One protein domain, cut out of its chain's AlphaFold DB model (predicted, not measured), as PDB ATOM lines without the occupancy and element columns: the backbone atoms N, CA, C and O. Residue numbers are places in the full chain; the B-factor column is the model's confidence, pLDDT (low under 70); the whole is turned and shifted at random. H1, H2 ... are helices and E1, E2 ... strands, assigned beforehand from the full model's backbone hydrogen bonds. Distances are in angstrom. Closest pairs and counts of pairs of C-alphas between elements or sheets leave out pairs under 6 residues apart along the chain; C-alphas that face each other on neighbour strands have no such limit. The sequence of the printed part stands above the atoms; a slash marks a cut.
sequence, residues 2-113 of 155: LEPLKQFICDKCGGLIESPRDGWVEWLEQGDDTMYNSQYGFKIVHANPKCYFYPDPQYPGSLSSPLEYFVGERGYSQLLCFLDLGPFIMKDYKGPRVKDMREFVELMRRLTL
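AT A GLANCE: This is residues 2 to 113 of the 155 residues of an uncharacterized protein of Deltaproteobacteria bacterium RBG_19FT_COMBO_46_12 (UniProt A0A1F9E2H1). A small, strongly twisted sheet of three strands has H3 packed over part of one face, mostly over E2, while H2 runs beside H3 and is not on the sheet. Short H1 joins E3 to H2, and long loops reach out to both ends of the longest axis. The 112 printed residues have three named strands and three named helices in the order E1 E2 E3 H1 H2 H3; the sheet order is E2 E1 E3, antiparallel. The class is mixed, with under half of the residues in named elements; the whole is compact, with a radius of gyration of the C-alphas of 14.1 A and spans of 41 by 33 by 21 A.

IN THESE COORDINATES: After residues 2 to 22, E1 takes residues 23 to 30, 23.5 A long, from C-alpha 23 at (253.461, 159.463, 173.271). E2, residues 38 to 46, is 24.1 A long and bends by 50 degrees at residue 41. E3 is residues 62 to 66, H1 67 to 70, H2 72 to 80. H3, residues 101 to 112, 15.8 A, ends with C-alpha 112 at (239.761, 155.476, 166.937).

HOW THE PARTS SIT: E1 and E2 form a hairpin, with N 26 and O 43 2.8 A apart, within hydrogen-bond range. E1 and E3 are antiparallel, with N 25 and O 65 at 2.9 A. H3 is on the sheet at a height of 9.7 A; its closest C-alphas to E2 are Leu 107 and Phe 42, 7.0 A. H1 is on the same face, over none of the strands. H1 and H2 touch only at the corner, closest at the C-alphas of Tyr 69 and Gly 75, 5.5 A. H2 and H3 form a helical hairpin at a shallow tilt of 11 degrees, opposite ways; H3 touches H2 with residues 108 to 112 alone, closest at the C-alphas of Leu 79 and Met 108, 7.2 A. In H3 every O i to N i+4 pair is within hydrogen-bond range, in H2 4 of 5; H1 is too short for one.

THE WHOLE: The two C-alphas farthest apart, of Gly 15 and Lys 91, are 42.0 A apart. The printed part has no cut. The links E2 to E3 and H2 to H3 are long. No printed residue is under 70 in pLDDT.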
ATOM      1  N   LEU A   2     251.519 155.303 157.754       95.44
ATOM      2  CA  LEU A   2     251.581 155.009 159.182       95.44
ATOM      3  C   LEU A   2     250.913 153.658 159.452       95.44
ATOM      4  O   LEU A   2     249.937 153.299 158.790       95.44
ATOM      5  N   GLU A   3     251.394 152.930 160.456       97.69
ATOM      6  CA  GLU A   3     250.644 151.818 161.032       97.69
ATOM      7  C   GLU A   3     249.416 152.364 161.790       97.69
ATOM      8  O   GLU A   3     249.580 153.041 162.813       97.69
ATOM      9  N   PRO A   4     248.176 152.095 161.328       97.25
ATOM     10  CA  PRO A   4     246.982 152.716 161.899       97.25
ATOM     11  C   PRO A   4     246.815 152.408 163.384       97.25
ATOM     12  O   PRO A   4     246.972 151.261 163.801       97.25
ATOM     13  N   LEU A   5     246.457 153.431 164.168       96.81
ATOM     14  CA  LEU A   5     246.217 153.352 165.618       96.81
ATOM     15  C   LEU A   5     247.426 152.879 166.453       96.81
ATOM     16  O   LEU A   5     247.294 152.648 167.655       96.81
ATOM     17  N   LYS A   6     248.604 152.753 165.834       97.88
ATOM     18  CA  LYS A   6     249.874 152.425 166.494       97.88
ATOM     19  C   LYS A   6     250.886 153.557 166.365       97.88
ATOM     20  O   LYS A   6     251.617 153.825 167.309       97.88
ATOM     21  N   GLN A   7     250.896 154.228 165.219       98.56
ATOM     22  CA  GLN A   7     251.774 155.356 164.943       98.56
ATOM     23  C   GLN A   7     250.984 156.662 164.862       98.56
ATOM     24  O   GLN A   7     249.880 156.700 164.315       98.56
ATOM     25  N   PHE A   8     251.573 157.737 165.390       98.62
ATOM     26  CA  PHE A   8     250.946 159.059 165.467       98.62
ATOM     27  C   PHE A   8     251.928 160.171 165.112       98.62
ATOM     28  O   PHE A   8     253.139 159.972 165.176       98.62
ATOM     29  N   ILE A   9     251.430 161.356 164.760       98.50
ATOM     30  CA  ILE A   9     252.277 162.531 164.549       98.50
ATOM     31  C   ILE A   9     252.198 163.426 165.782       98.50
ATOM     32  O   ILE A   9     251.121 163.827 166.220       98.50
ATOM     33  N   CYS A  10     253.361 163.752 166.342       98.56
ATOM     34  CA  CYS A  10     253.471 164.680 167.456       98.56
ATOM     35  C   CYS A  10     253.043 166.081 167.011       98.56
ATOM     36  O   CYS A  10     253.662 166.685 166.135       98.56
ATOM     37  N   ASP A  11     252.031 166.638 167.671       98.38
ATOM     38  CA  ASP A  11     251.477 167.955 167.355       98.38
ATOM     39  C   ASP A  11     252.495 169.088 167.578       98.38
ATOM     40  O   ASP A  11     252.313 170.194 167.069       98.38
ATOM     41  N   LYS A  12     253.556 168.844 168.365       97.75
ATOM     42  CA  LYS A  12     254.551 169.861 168.730       97.75
ATOM     43  C   LYS A  12     255.691 169.948 167.729       97.75
ATOM     44  O   LYS A  12     256.041 171.043 167.298       97.75
ATOM     45  N   CYS A  13     256.308 168.814 167.407       97.81
ATOM     46  CA  CYS A  13     257.497 168.768 166.555       97.81
ATOM     47  C   CYS A  13     257.209 168.265 165.133       97.81
ATOM     48  O   CYS A  13     258.083 168.358 164.277       97.81
ATOM     49  N   GLY A  14     256.015 167.715 164.877       97.50
ATOM     50  CA  GLY A  14     255.650 167.083 163.605       97.50
ATOM     51  C   GLY A  14     256.321 165.726 163.359       97.50
ATOM     52  O   GLY A  14     256.140 165.140 162.296       97.50
ATOM     53  N   GLY A  15     257.112 165.229 164.313       98.12
ATOM     54  CA  GLY A  15     257.805 163.948 164.218       98.12
ATOM     55  C   GLY A  15     256.898 162.751 164.503       98.12
ATOM     56  O   GLY A  15     255.868 162.874 165.169       98.12
ATOM     57  N   LEU A  16     257.327 161.584 164.029       98.44
ATOM     58  CA  LEU A  16     256.645 160.309 164.224       98.44
ATOM     59  C   LEU A  16     256.759 159.828 165.676       98.44
ATOM     60  O   LEU A  16     257.852 159.765 166.239       98.44
ATOM     61  N   ILE A  17     255.628 159.480 166.273       98.75
ATOM     62  CA  ILE A  17     255.512 158.672 167.485       98.75
ATOM     63  C   ILE A  17     255.376 157.222 167.005       98.75
ATOM     64  O   ILE A  17     254.355 156.868 166.413       98.75
ATOM     65  N   GLU A  18     256.418 156.415 167.208       98.19
ATOM     66  CA  GLU A  18     256.528 155.044 166.672       98.19
ATOM     67  C   GLU A  18     255.552 154.058 167.332       98.19
ATOM     68  O   GLU A  18     255.107 153.096 166.708       98.19
ATOM     69  N   SER A  19     255.208 154.300 168.598       98.00
ATOM     70  CA  SER A  19     254.307 153.467 169.394       98.00
ATOM     71  C   SER A  19     253.483 154.327 170.355       98.00
ATOM     72  O   SER A  19     253.998 155.334 170.849       98.00
ATOM     73  N   PRO A  20     252.253 153.929 170.746       97.81
ATOM     74  CA  PRO A  20     251.457 154.676 171.724       97.81
ATOM     75  C   PRO A  20     252.135 154.820 173.097       97.81
ATOM     76  O   PRO A  20     251.746 155.663 173.900       97.81
ATOM     77  N   ARG A  21     253.163 154.011 173.379       97.50
ATOM     78  CA  ARG A  21     253.997 154.115 174.590       97.50
ATOM     79  C   ARG A  21     254.964 155.290 174.570       97.50
ATOM     80  O   ARG A  21     255.354 155.772 175.629       97.50
ATOM     81  N   ASP A  22     255.321 155.759 173.381       98.12
ATOM     82  CA  ASP A  22     256.280 156.845 173.181       98.12
ATOM     83  C   ASP A  22     255.591 158.217 173.137       98.12
ATOM     84  O   ASP A  22     256.238 159.236 172.874       98.12
ATOM     85  N   GLY A  23     254.276 158.260 173.371       98.25
ATOM     86  CA  GLY A  23     253.461 159.463 173.271       98.25
ATOM     87  C   GLY A  23     252.536 159.675 174.460       98.25
ATOM     88  O   GLY A  23     252.160 158.733 175.155       98.25
ATOM     89  N   TRP A  24     252.151 160.930 174.669       98.25
ATOM     90  CA  TRP A  24     251.174 161.386 175.655       98.25
ATOM     91  C   TRP A  24     250.019 162.105 174.957       98.25
ATOM     92  O   TRP A  24     250.205 162.730 173.910       98.25
ATOM     93  N   VAL A  25     248.836 162.042 175.567       98.31
ATOM     94  CA  VAL A  25     247.754 162.999 175.323       98.31
ATOM     95  C   VAL A  25     247.827 164.056 176.419       98.31
ATOM     96  O   VAL A  25     247.811 163.704 177.597       98.31
ATOM     97  N   GLU A  26     247.911 165.329 176.042       98.12
ATOM     98  CA  GLU A  26     247.859 166.479 176.950       98.12
ATOM     99  C   GLU A  26     246.549 167.244 176.760       98.12
ATOM    100  O   GLU A  26     246.036 167.327 175.642       98.12
ATOM    101  N   TRP A  27     246.018 167.815 177.838       97.38
ATOM    102  CA  TRP A  27     244.850 168.694 177.810       97.38
ATOM    103  C   TRP A  27     244.885 169.682 178.977       97.38
ATOM    104  O   TRP A  27     245.700 169.576 179.894       97.38
ATOM    105  N   LEU A  28     243.997 170.666 178.928       95.44
ATOM    106  CA  LEU A  28     243.779 171.657 179.969       95.44
ATOM    107  C   LEU A  28     242.417 171.421 180.620       95.44
ATOM    108  O   LEU A  28     241.459 171.030 179.946       95.44
ATOM    109  N   GLU A  29     242.318 171.714 181.912       93.44
ATOM    110  CA  GLU A  29     241.050 171.771 182.635       93.44
ATOM    111  C   GLU A  29     240.714 173.194 183.081       93.44
ATOM    112  O   GLU A  29     241.573 173.953 183.527       93.44
ATOM    113  N   GLN A  30     239.435 173.554 182.970       90.81
ATOM    114  CA  GLN A  30     238.883 174.806 183.475       90.81
ATOM    115  C   GLN A  30     237.661 174.523 184.353       90.81
ATOM    116  O   GLN A  30     236.682 173.927 183.896       90.81
ATOM    117  N   GLY A  31     237.714 175.010 185.590       86.75
ATOM    118  CA  GLY A  31     236.651 174.903 186.585       86.75
ATOM    119  C   GLY A  31     237.214 174.673 187.986       86.75
ATOM    120  O   GLY A  31     238.400 174.393 188.151       86.75
ATOM    121  N   ASP A  32     236.341 174.800 188.983       81.50
ATOM    122  CA  ASP A  32     236.696 174.654 190.401       81.50
ATOM    123  C   ASP A  32     236.244 173.300 190.989       81.50
ATOM    124  O   ASP A  32     236.544 172.984 192.139       81.50
ATOM    125  N   ASP A  33     235.517 172.493 190.208       81.94
ATOM    126  CA  ASP A  33     234.988 171.189 190.612       81.94
ATOM    127  C   ASP A  33     235.456 170.130 189.617       81.94
ATOM    128  O   ASP A  33     234.959 170.053 188.493       81.94
ATOM    129  N   THR A  34     236.385 169.278 190.048       77.69
ATOM    130  CA  THR A  34     237.000 168.234 189.214       77.69
ATOM    131  C   THR A  34     235.972 167.321 188.538       77.69
ATOM    132  O   THR A  34     236.215 166.820 187.435       77.69
ATOM    133  N   MET A  35     234.788 167.149 189.135       83.56
ATOM    134  CA  MET A  35     233.712 166.351 188.555       83.56
ATOM    135  C   MET A  35     233.068 167.035 187.340       83.56
ATOM    136  O   MET A  35     232.681 166.353 186.391       83.56
ATOM    137  N   TYR A  36     233.017 168.369 187.317       84.75
ATOM    138  CA  TYR A  36     232.371 169.172 186.269       84.75
ATOM    139  C   TYR A  36     233.332 170.063 185.467       84.75
ATOM    140  O   TYR A  36     232.871 170.864 184.651       84.75
ATOM    141  N   ASN A  37     234.646 169.936 185.675       91.00
ATOM    142  CA  ASN A  37     235.650 170.673 184.914       91.00
ATOM    143  C   ASN A  37     235.475 170.452 183.411       91.00
ATOM    144  O   ASN A  37     235.291 169.326 182.945       91.00
ATOM    145  N   SER A  38     235.560 171.548 182.659       92.69
ATOM    146  CA  SER A  38     235.560 171.516 181.201       92.69
ATOM    147  C   SER A  38     236.973 171.282 180.692       92.69
ATOM    148  O   SER A  38     237.904 171.997 181.064       92.69
ATOM    149  N   GLN A  39     237.116 170.307 179.807       95.56
ATOM    150  CA  GLN A  39     238.381 169.894 179.226       95.56
ATOM    151  C   GLN A  39     238.538 170.423 177.800       95.56
ATOM    152  O   GLN A  39     237.562 170.519 177.047       95.56
ATOM    153  N   TYR A  40     239.753 170.827 177.438       96.62
ATOM    154  CA  TYR A  40     240.044 171.453 176.146       96.62
ATOM    155  C   TYR A  40     241.542 171.451 175.838       96.62
ATOM    156  O   TYR A  40     242.364 171.110 176.686       96.62
ATOM    157  N   GLY A  41     241.915 171.887 174.636       97.00
ATOM    158  CA  GLY A  41     243.319 172.030 174.263       97.00
ATOM    159  C   GLY A  41     243.996 170.681 174.053       97.00
ATOM    160  O   GLY A  41     245.160 170.530 174.394       97.00
ATOM    161  N   PHE A  42     243.286 169.683 173.536       98.25
ATOM    162  CA  PHE A  42     243.831 168.337 173.401       98.25
ATOM    163  C   PHE A  42     245.012 168.300 172.414       98.25
ATOM    164  O   PHE A  42     244.937 168.841 171.300       98.25
ATOM    165  N   LYS A  43     246.110 167.651 172.814       98.25
ATOM    166  CA  LYS A  43     247.329 167.454 172.010       98.25
ATOM    167  C   LYS A  43     247.840 166.029 172.133       98.25
ATOM    168  O   LYS A  43     247.808 165.469 173.220       98.25
ATOM    169  N   ILE A  44     248.358 165.474 171.041       98.62
ATOM    170  CA  ILE A  44     249.142 164.235 171.043       98.62
ATOM    171  C   ILE A  44     250.608 164.617 170.846       98.62
ATOM    172  O   ILE A  44     250.956 165.244 169.846       98.62
ATOM    173  N   VAL A  45     251.476 164.267 171.790       98.50
ATOM    174  CA  VAL A  45     252.895 164.656 171.787       98.50
ATOM    175  C   VAL A  45     253.792 163.467 172.091       98.50
ATOM    176  O   VAL A  45     253.333 162.477 172.648       98.50
ATOM    177  N   HIS A  46     255.083 163.551 171.764       98.62
ATOM    178  CA  HIS A  46     256.060 162.607 172.314       98.62
ATOM    179  C   HIS A  46     256.094 162.708 173.841       98.62
ATOM    180  O   HIS A  46     256.024 163.813 174.382       98.62
ATOM    181  N   ALA A  47     256.318 161.583 174.518       96.81
ATOM    182  CA  ALA A  47     256.613 161.505 175.950       96.81
ATOM    183  C   ALA A  47     258.029 162.051 176.254       96.81
ATOM    184  O   ALA A  47     258.921 161.354 176.734       96.81
ATOM    185  N   ASN A  48     258.265 163.308 175.881       95.06
ATOM    186  CA  ASN A  48     259.532 164.013 175.969       95.06
ATOM    187  C   ASN A  48     259.253 165.470 176.365       95.06
ATOM    188  O   ASN A  48     258.535 166.147 175.630       95.06
ATOM    189  N   PRO A  49     259.881 166.004 177.429       93.56
ATOM    190  CA  PRO A  49     259.654 167.377 177.884       93.56
ATOM    191  C   PRO A  49     259.825 168.467 176.817       93.56
ATOM    192  O   PRO A  49     259.180 169.507 176.886       93.56
ATOM    193  N   LYS A  50     260.663 168.244 175.794       95.81
ATOM    194  CA  LYS A  50     260.824 169.187 174.670       95.81
ATOM    195  C   LYS A  50     259.591 169.262 173.765       95.81
ATOM    196  O   LYS A  50     259.441 170.225 173.016       95.81
ATOM    197  N   CYS A  51     258.750 168.232 173.799       97.44
ATOM    198  CA  CYS A  51     257.543 168.119 172.995       97.44
ATOM    199  C   CYS A  51     256.270 168.528 173.746       97.44
ATOM    200  O   CYS A  51     255.225 168.612 173.110       97.44
ATOM    201  N   TYR A  52     256.343 168.827 175.045       95.94
ATOM    202  CA  TYR A  52     255.164 169.226 175.813       95.94
ATOM    203  C   TYR A  52     254.613 170.566 175.307       95.94
ATOM    204  O   TYR A  52     255.358 171.522 175.033       95.94
ATOM    205  N   PHE A  53     253.293 170.640 175.143       95.00
ATOM    206  CA  PHE A  53     252.596 171.891 174.853       95.00
ATOM    207  C   PHE A  53     252.351 172.688 176.119       95.00
ATOM    208  O   PHE A  53     252.464 173.914 176.076       95.00
ATOM    209  N   TYR A  54     252.056 171.993 177.218       94.81
ATOM    210  CA  TYR A  54     251.636 172.610 178.471       94.81
ATOM    211  C   TYR A  54     252.581 172.271 179.635       94.81
ATOM    212  O   TYR A  54     252.156 171.638 180.606       94.81
ATOM    213  N   PRO A  55     253.871 172.663 179.562       90.25
ATOM    214  CA  PRO A  55     254.822 172.377 180.627       90.25
ATOM    215  C   PRO A  55     254.432 173.086 181.932       90.25
ATOM    216  O   PRO A  55     254.180 174.293 181.959       90.25
ATOM    217  N   ASP A  56     254.445 172.341 183.032       81.69
ATOM    218  CA  ASP A  56     254.371 172.882 184.390       81.69
ATOM    219  C   ASP A  56     255.642 173.714 184.701       81.69
ATOM    220  O   ASP A  56     256.736 173.323 184.273       81.69
ATOM    221  N   PRO A  57     255.565 174.876 185.387       86.44
ATOM    222  CA  PRO A  57     254.384 175.554 185.939       86.44
ATOM    223  C   PRO A  57     253.749 176.608 185.025       86.44
ATOM    224  O   PRO A  57     252.929 177.402 185.477       86.44
ATOM    225  N   GLN A  58     254.126 176.666 183.745       89.81
ATOM    226  CA  GLN A  58     253.632 177.701 182.821       89.81
ATOM    227  C   GLN A  58     252.139 177.543 182.509       89.81
ATOM    228  O   GLN A  58     251.479 178.522 182.164       89.81
ATOM    229  N   TYR A  59     251.610 176.327 182.655       87.38
ATOM    230  CA  TYR A  59     250.213 175.987 182.403       87.38
ATOM    231  C   TYR A  59     249.611 175.272 183.620       87.38
ATOM    232  O   TYR A  59     249.459 174.052 183.599       87.38
ATOM    233  N   PRO A  60     249.282 176.003 184.701       82.25
ATOM    234  CA  PRO A  60     248.609 175.409 185.850       82.25
ATOM    235  C   PRO A  60     247.263 174.811 185.417       82.25
ATOM    236  O   PRO A  60     246.497 175.457 184.701       82.25
ATOM    237  N   GLY A  61     246.990 173.571 185.830       80.44
ATOM    238  CA  GLY A  61     245.812 172.815 185.384       80.44
ATOM    239  C   GLY A  61     246.006 172.052 184.070       80.44
ATOM    240  O   GLY A  61     245.029 171.532 183.526       80.44
ATOM    241  N   SER A  62     247.238 171.967 183.551       92.25
ATOM    242  CA  SER A  62     247.557 171.000 182.507       92.25
ATOM    243  C   SER A  62     247.562 169.580 183.060       92.25
ATOM    244  O   SER A  62     248.018 169.303 184.171       92.25
ATOM    245  N   LEU A  63     247.019 168.669 182.267       94.75
ATOM    246  CA  LEU A  63     246.971 167.249 182.549       94.75
ATOM    247  C   LEU A  63     247.560 166.496 181.366       94.75
ATOM    248  O   LEU A  63     247.516 166.945 180.220       94.75
ATOM    249  N   SER A  64     248.133 165.337 181.660       96.06
ATOM    250  CA  SER A  64     248.655 164.438 180.644       96.06
ATOM    251  C   SER A  64     248.422 162.989 181.040       96.06
ATOM    252  O   SER A  64     248.304 162.642 182.218       96.06
ATOM    253  N   SER A  65     248.314 162.120 180.044       96.81
ATOM    254  CA  SER A  65     248.268 160.675 180.247       96.81
ATOM    255  C   SER A  65     248.914 159.945 179.071       96.81
ATOM    256  O   SER A  65     248.884 160.462 177.952       96.81
ATOM    257  N   PRO A  66     249.483 158.745 179.294       97.75
ATOM    258  CA  PRO A  66     250.043 157.930 178.223       97.75
ATOM    259  C   PRO A  66     249.050 157.730 177.075       97.75
ATOM    260  O   PRO A  66     247.890 157.383 177.305       97.75
ATOM    261  N   LEU A  67     249.508 157.918 175.837       98.25
ATOM    262  CA  LEU A  67     248.688 157.781 174.632       98.25
ATOM    263  C   LEU A  67     248.104 156.367 174.497       98.25
ATOM    264  O   LEU A  67     246.968 156.211 174.054       98.25
ATOM    265  N   GLU A  68     248.823 155.344 174.969       97.44
ATOM    266  CA  GLU A  68     248.337 153.959 175.001       97.44
ATOM    267  C   GLU A  68     247.028 153.760 175.793       97.44
ATOM    268  O   GLU A  68     246.319 152.784 175.559       97.44
ATOM    269  N   TYR A  69     246.660 154.680 176.695       97.06
ATOM    270  CA  TYR A  69     245.390 154.609 177.430       97.06
ATOM    271  C   TYR A  69     244.180 155.050 176.607       97.06
ATOM    272  O   TYR A  69     243.052 154.807 177.032       97.06
ATOM    273  N   PHE A  70     244.403 155.672 175.449       97.31
ATOM    274  CA  PHE A  70     243.351 156.226 174.601       97.31
ATOM    275  C   PHE A  70     243.131 155.454 173.297       97.31
ATOM    276  O   PHE A  70     242.282 155.835 172.497       97.31
ATOM    277  N   VAL A  71     243.851 154.350 173.089       95.56
ATOM    278  CA  VAL A  71     243.700 153.478 171.916       95.56
ATOM    279  C   VAL A  71     243.103 152.122 172.305       95.56
ATOM    280  O   VAL A  71     243.186 151.683 173.454       95.56
ATOM    281  N   GLY A  72     242.487 151.438 171.339       92.62
ATOM    282  CA  GLY A  72     241.842 150.138 171.553       92.62
ATOM    283  C   GLY A  72     240.580 150.208 172.425       92.62
ATOM    284  O   GLY A  72     240.024 151.277 172.665       92.62
ATOM    285  N   GLU A  73     240.113 149.053 172.909       88.44
ATOM    286  CA  GLU A  73     238.853 148.936 173.667       88.44
ATOM    287  C   GLU A  73     238.829 149.809 174.930       88.44
ATOM    288  O   GLU A  73     237.846 150.502 175.205       88.44
ATOM    289  N   ARG A  74     239.942 149.837 175.673       88.00
ATOM    290  CA  ARG A  74     240.094 150.692 176.858       88.00
ATOM    291  C   ARG A  74     240.046 152.180 176.498       88.00
ATOM    292  O   ARG A  74     239.474 152.964 177.255       88.00
ATOM    293  N   GLY A  75     240.594 152.543 175.339       93.50
ATOM    294  CA  GLY A  75     240.623 153.913 174.842       93.50
ATOM    295  C   GLY A  75     239.242 154.536 174.709       93.50
ATOM    296  O   GLY A  75     239.034 155.657 175.166       93.50
ATOM    297  N   TYR A  76     238.265 153.784 174.196       92.31
ATOM    298  CA  TYR A  76     236.885 154.263 174.084       92.31
ATOM    299  C   TYR A  76     236.292 154.661 175.435       92.31
ATOM    300  O   TYR A  76     235.673 155.716 175.541       92.31
ATOM    301  N   SER A  77     236.512 153.856 176.476       92.31
ATOM    302  CA  SER A  77     236.005 154.167 177.820       92.31
ATOM    303  C   SER A  77     236.630 155.454 178.358       92.31
ATOM    304  O   SER A  77     235.924 156.324 178.863       92.31
ATOM    305  N   GLN A  78     237.947 155.608 178.194       93.81
ATOM    306  CA  GLN A  78     238.663 156.807 178.620       93.81
ATOM    307  C   GLN A  78     238.184 158.056 177.870       93.81
ATOM    308  O   GLN A  78     238.002 159.111 178.474       93.81
ATOM    309  N   LEU A  79     237.961 157.936 176.562       96.50
ATOM    310  CA  LEU A  79     237.505 159.040 175.734       96.50
ATOM    311  C   LEU A  79     236.063 159.451 176.060       96.50
ATOM    312  O   LEU A  79     235.773 160.643 176.131       96.50
ATOM    313  N   LEU A  80     235.167 158.495 176.319       95.06
ATOM    314  CA  LEU A  80     233.787 158.787 176.721       95.06
ATOM    315  C   LEU A  80     233.720 159.543 178.055       95.06
ATOM    316  O   LEU A  80     232.883 160.432 178.191       95.06
ATOM    317  N   CYS A  81     234.646 159.288 178.985       93.50
ATOM    318  CA  CYS A  81     234.742 160.025 180.248       93.50
ATOM    319  C   CYS A  81     235.024 161.530 180.071       93.50
ATOM    320  O   CYS A  81     234.709 162.314 180.972       93.50
ATOM    321  N   PHE A  82     235.593 161.958 178.935       95.06
ATOM    322  CA  PHE A  82     235.721 163.384 178.604       95.06
ATOM    323  C   PHE A  82     234.379 164.030 178.250       95.06
ATOM    324  O   PHE A  82     234.235 165.239 178.378       95.06
ATOM    325  N   LEU A  83     233.381 163.250 177.833       94.69
ATOM    326  CA  LEU A  83     232.023 163.741 177.616       94.69
ATOM    327  C   LEU A  83     231.192 163.616 178.887       94.69
ATOM    328  O   LEU A  83     230.623 164.601 179.345       94.69
ATOM    329  N   ASP A  84     231.129 162.418 179.451       93.62
ATOM    330  CA  ASP A  84     230.282 162.098 180.590       93.62
ATOM    331  C   ASP A  84     230.908 160.956 181.402       93.62
ATOM    332  O   ASP A  84     231.307 159.931 180.854       93.62
ATOM    333  N   LEU A  85     230.981 161.128 182.723       92.81
ATOM    334  CA  LEU A  85     231.414 160.071 183.648       92.81
ATOM    335  C   LEU A  85     230.308 159.029 183.890       92.81
ATOM    336  O   LEU A  85     230.551 157.984 184.494       92.81
ATOM    337  N   GLY A  86     229.096 159.313 183.415       93.12
ATOM    338  CA  GLY A  86     227.934 158.452 183.482       93.12
ATOM    339  C   GLY A  86     227.131 158.624 184.774       93.12
ATOM    340  O   GLY A  86     227.626 159.147 185.779       93.12
ATOM    341  N   PRO A  87     225.888 158.111 184.790       93.50
ATOM    342  CA  PRO A  87     224.913 158.367 185.854       93.50
ATOM    343  C   PRO A  87     225.273 157.722 187.201       93.50
ATOM    344  O   PRO A  87     224.698 158.066 188.232       93.50
ATOM    345  N   PHE A  88     226.213 156.772 187.213       93.19
ATOM    346  CA  PHE A  88     226.685 156.121 188.439       93.19
ATOM    347  C   PHE A  88     227.743 156.947 189.186       93.19
ATOM    348  O   PHE A  88     227.962 156.712 190.373       93.19
ATOM    349  N   ILE A  89     228.392 157.896 188.502       91.06
ATOM    350  CA  ILE A  89     229.437 158.768 189.059       91.06
ATOM    351  C   ILE A  89     228.909 160.200 189.168       91.06
ATOM    352  O   ILE A  89     228.959 160.807 190.237       91.06
ATOM    353  N   MET A  90     228.362 160.724 188.073       87.56
ATOM    354  CA  MET A  90     227.812 162.071 187.992       87.56
ATOM    355  C   MET A  90     226.302 162.028 188.219       87.56
ATOM    356  O   MET A  90     225.544 161.594 187.355       87.56
ATOM    357  N   LYS A  91     225.858 162.487 189.394       86.81
ATOM    358  CA  LYS A  91     224.426 162.524 189.736       86.81
ATOM    359  C   LYS A  91     223.654 163.545 188.899       86.81
ATOM    360  O   LYS A  91     222.551 163.250 188.455       86.81
ATOM    361  N   ASP A  92     224.253 164.715 188.675       90.00
ATOM    362  CA  ASP A  92     223.627 165.827 187.966       90.00
ATOM    363  C   ASP A  92     224.336 166.064 186.629       90.00
ATOM    364  O   ASP A  92     225.401 166.676 186.582       90.00
ATOM    365  N   TYR A  93     223.753 165.597 185.525       91.31
ATOM    366  CA  TYR A  93     224.327 165.826 184.199       91.31
ATOM    367  C   TYR A  93     224.201 167.301 183.789       91.31
ATOM    368  O   TYR A  93     223.096 167.837 183.689       91.31
ATOM    369  N   LYS A  94     225.338 167.957 183.520       90.44
ATOM    370  CA  LYS A  94     225.409 169.379 183.122       90.44
ATOM    371  C   LYS A  94     225.757 169.594 181.644       90.44
ATOM    372  O   LYS A  94     226.013 170.725 181.240       90.44
ATOM    373  N   GLY A  95     225.752 168.532 180.839       91.69
ATOM    374  CA  GLY A  95     226.256 168.558 179.467       91.69
ATOM    375  C   GLY A  95     227.645 167.919 179.339       91.69
ATOM    376  O   GLY A  95     228.182 167.413 180.327       91.69
ATOM    377  N   PRO A  96     228.218 167.903 178.123       93.94
ATOM    378  CA  PRO A  96     229.528 167.316 177.886       93.94
ATOM    379  C   PRO A  96     230.622 168.062 178.662       93.94
ATOM    380  O   PRO A  96     230.631 169.291 178.701       93.94
ATOM    381  N   ARG A  97     231.590 167.327 179.217       94.94
ATOM    382  CA  ARG A  97     232.741 167.892 179.949       94.94
ATOM    383  C   ARG A  97     233.859 168.393 179.021       94.94
ATOM    384  O   ARG A  97     234.982 168.577 179.473       94.94
ATOM    385  N   VAL A  98     233.574 168.661 177.744       96.62
ATOM    386  CA  VAL A  98     234.513 169.297 176.802       96.62
ATOM    387  C   VAL A  98     234.019 170.671 176.368       96.62
ATOM    388  O   VAL A  98     232.829 170.873 176.135       96.62
ATOM    389  N   LYS A  99     234.946 171.623 176.217       95.88
ATOM    390  CA  LYS A  99     234.617 173.004 175.823       95.88
ATOM    391  C   LYS A  99     234.312 173.144 174.331       95.88
ATOM    392  O   LYS A  99     233.456 173.939 173.952       95.88
ATOM    393  N   ASP A 100     235.023 172.392 173.493       96.81
ATOM    394  CA  ASP A 100     234.860 172.390 172.040       96.81
ATOM    395  C   ASP A 100     234.650 170.957 171.535       96.81
ATOM    396  O   ASP A 100     235.564 170.130 171.501       96.81
ATOM    397  N   MET A 101     233.421 170.665 171.105       97.31
ATOM    398  CA  MET A 101     233.066 169.358 170.555       97.31
ATOM    399  C   MET A 101     233.809 169.031 169.255       97.31
ATOM    400  O   MET A 101     234.037 167.856 168.981       97.31
ATOM    401  N   ARG A 102     234.189 170.021 168.435       97.56
ATOM    402  CA  ARG A 102     234.937 169.767 167.192       97.56
ATOM    403  C   ARG A 102     236.373 169.364 167.490       97.56
ATOM    404  O   ARG A 102     236.869 168.438 166.857       97.56
ATOM    405  N   GLU A 103     237.009 170.023 168.457       98.00
ATOM    406  CA  GLU A 103     238.337 169.635 168.943       98.00
ATOM    407  C   GLU A 103     238.316 168.208 169.504       98.00
ATOM    408  O   GLU A 103     239.152 167.379 169.143       98.00
ATOM    409  N   PHE A 104     237.319 167.894 170.333       98.12
ATOM    410  CA  PHE A 104     237.183 166.559 170.901       98.12
ATOM    411  C   PHE A 104     236.912 165.484 169.835       98.12
ATOM    412  O   PHE A 104     237.524 164.417 169.858       98.12
ATOM    413  N   VAL A 105     236.040 165.759 168.859       97.75
ATOM    414  CA  VAL A 105     235.780 164.832 167.745       97.75
ATOM    415  C   VAL A 105     237.031 164.624 166.885       97.75
ATOM    416  O   VAL A 105     237.260 163.510 166.421       97.75
ATOM    417  N   GLU A 106     237.866 165.649 166.692       98.00
ATOM    418  CA  GLU A 106     239.166 165.489 166.029       98.00
ATOM    419  C   GLU A 106     240.070 164.529 166.814       98.00
ATOM    420  O   GLU A 106     240.610 163.594 166.227       98.00
ATOM    421  N   LEU A 107     240.183 164.700 168.136       98.31
ATOM    422  CA  LEU A 107     240.943 163.785 168.995       98.31
ATOM    423  C   LEU A 107     240.420 162.342 168.885       98.31
ATOM    424  O   LEU A 107     241.205 161.425 168.649       98.31
ATOM    425  N   MET A 108     239.102 162.150 168.992       97.81
ATOM    426  CA  MET A 108     238.447 160.848 168.831       97.81
ATOM    427  C   MET A 108     238.835 160.193 167.508       97.81
ATOM    428  O   MET A 108     239.346 159.080 167.495       97.81
ATOM    429  N   ARG A 109     238.658 160.902 166.387       97.56
ATOM    430  CA  ARG A 109     238.953 160.363 165.055       97.56
ATOM    431  C   ARG A 109     240.408 159.933 164.923       97.56
ATOM    432  O   ARG A 109     240.664 158.855 164.399       97.56
ATOM    433  N   ARG A 110     241.348 160.725 165.445       98.00
ATOM    434  CA  ARG A 110     242.778 160.380 165.447       98.00
ATOM    435  C   ARG A 110     243.057 159.075 166.195       98.00
ATOM    436  O   ARG A 110     243.885 158.292 165.747       98.00
ATOM    437  N   LEU A 111     242.360 158.839 167.305       97.94
ATOM    438  CA  LEU A 111     242.610 157.724 168.222       97.94
ATOM    439  C   LEU A 111     241.789 156.464 167.928       97.94
ATOM    440  O   LEU A 111     242.140 155.389 168.416       97.94
ATOM    441  N   THR A 112     240.708 156.581 167.153       96.31
ATOM    442  CA  THR A 112     239.761 155.476 166.937       96.31
ATOM    443  C   THR A 112     239.530 155.125 165.474       96.31
ATOM    444  O   THR A 112     239.115 154.002 165.198       96.31
ATOM    445  N   LEU A 113     239.776 156.037 164.524       96.50
ATOM    446  CA  LEU A 113     239.581 155.761 163.099       96.50
ATOM    447  C   LEU A 113     240.912 155.402 162.428       96.50
ATOM    448  O   LEU A 113     241.813 156.246 162.353       96.50
TER     449      LEU A 113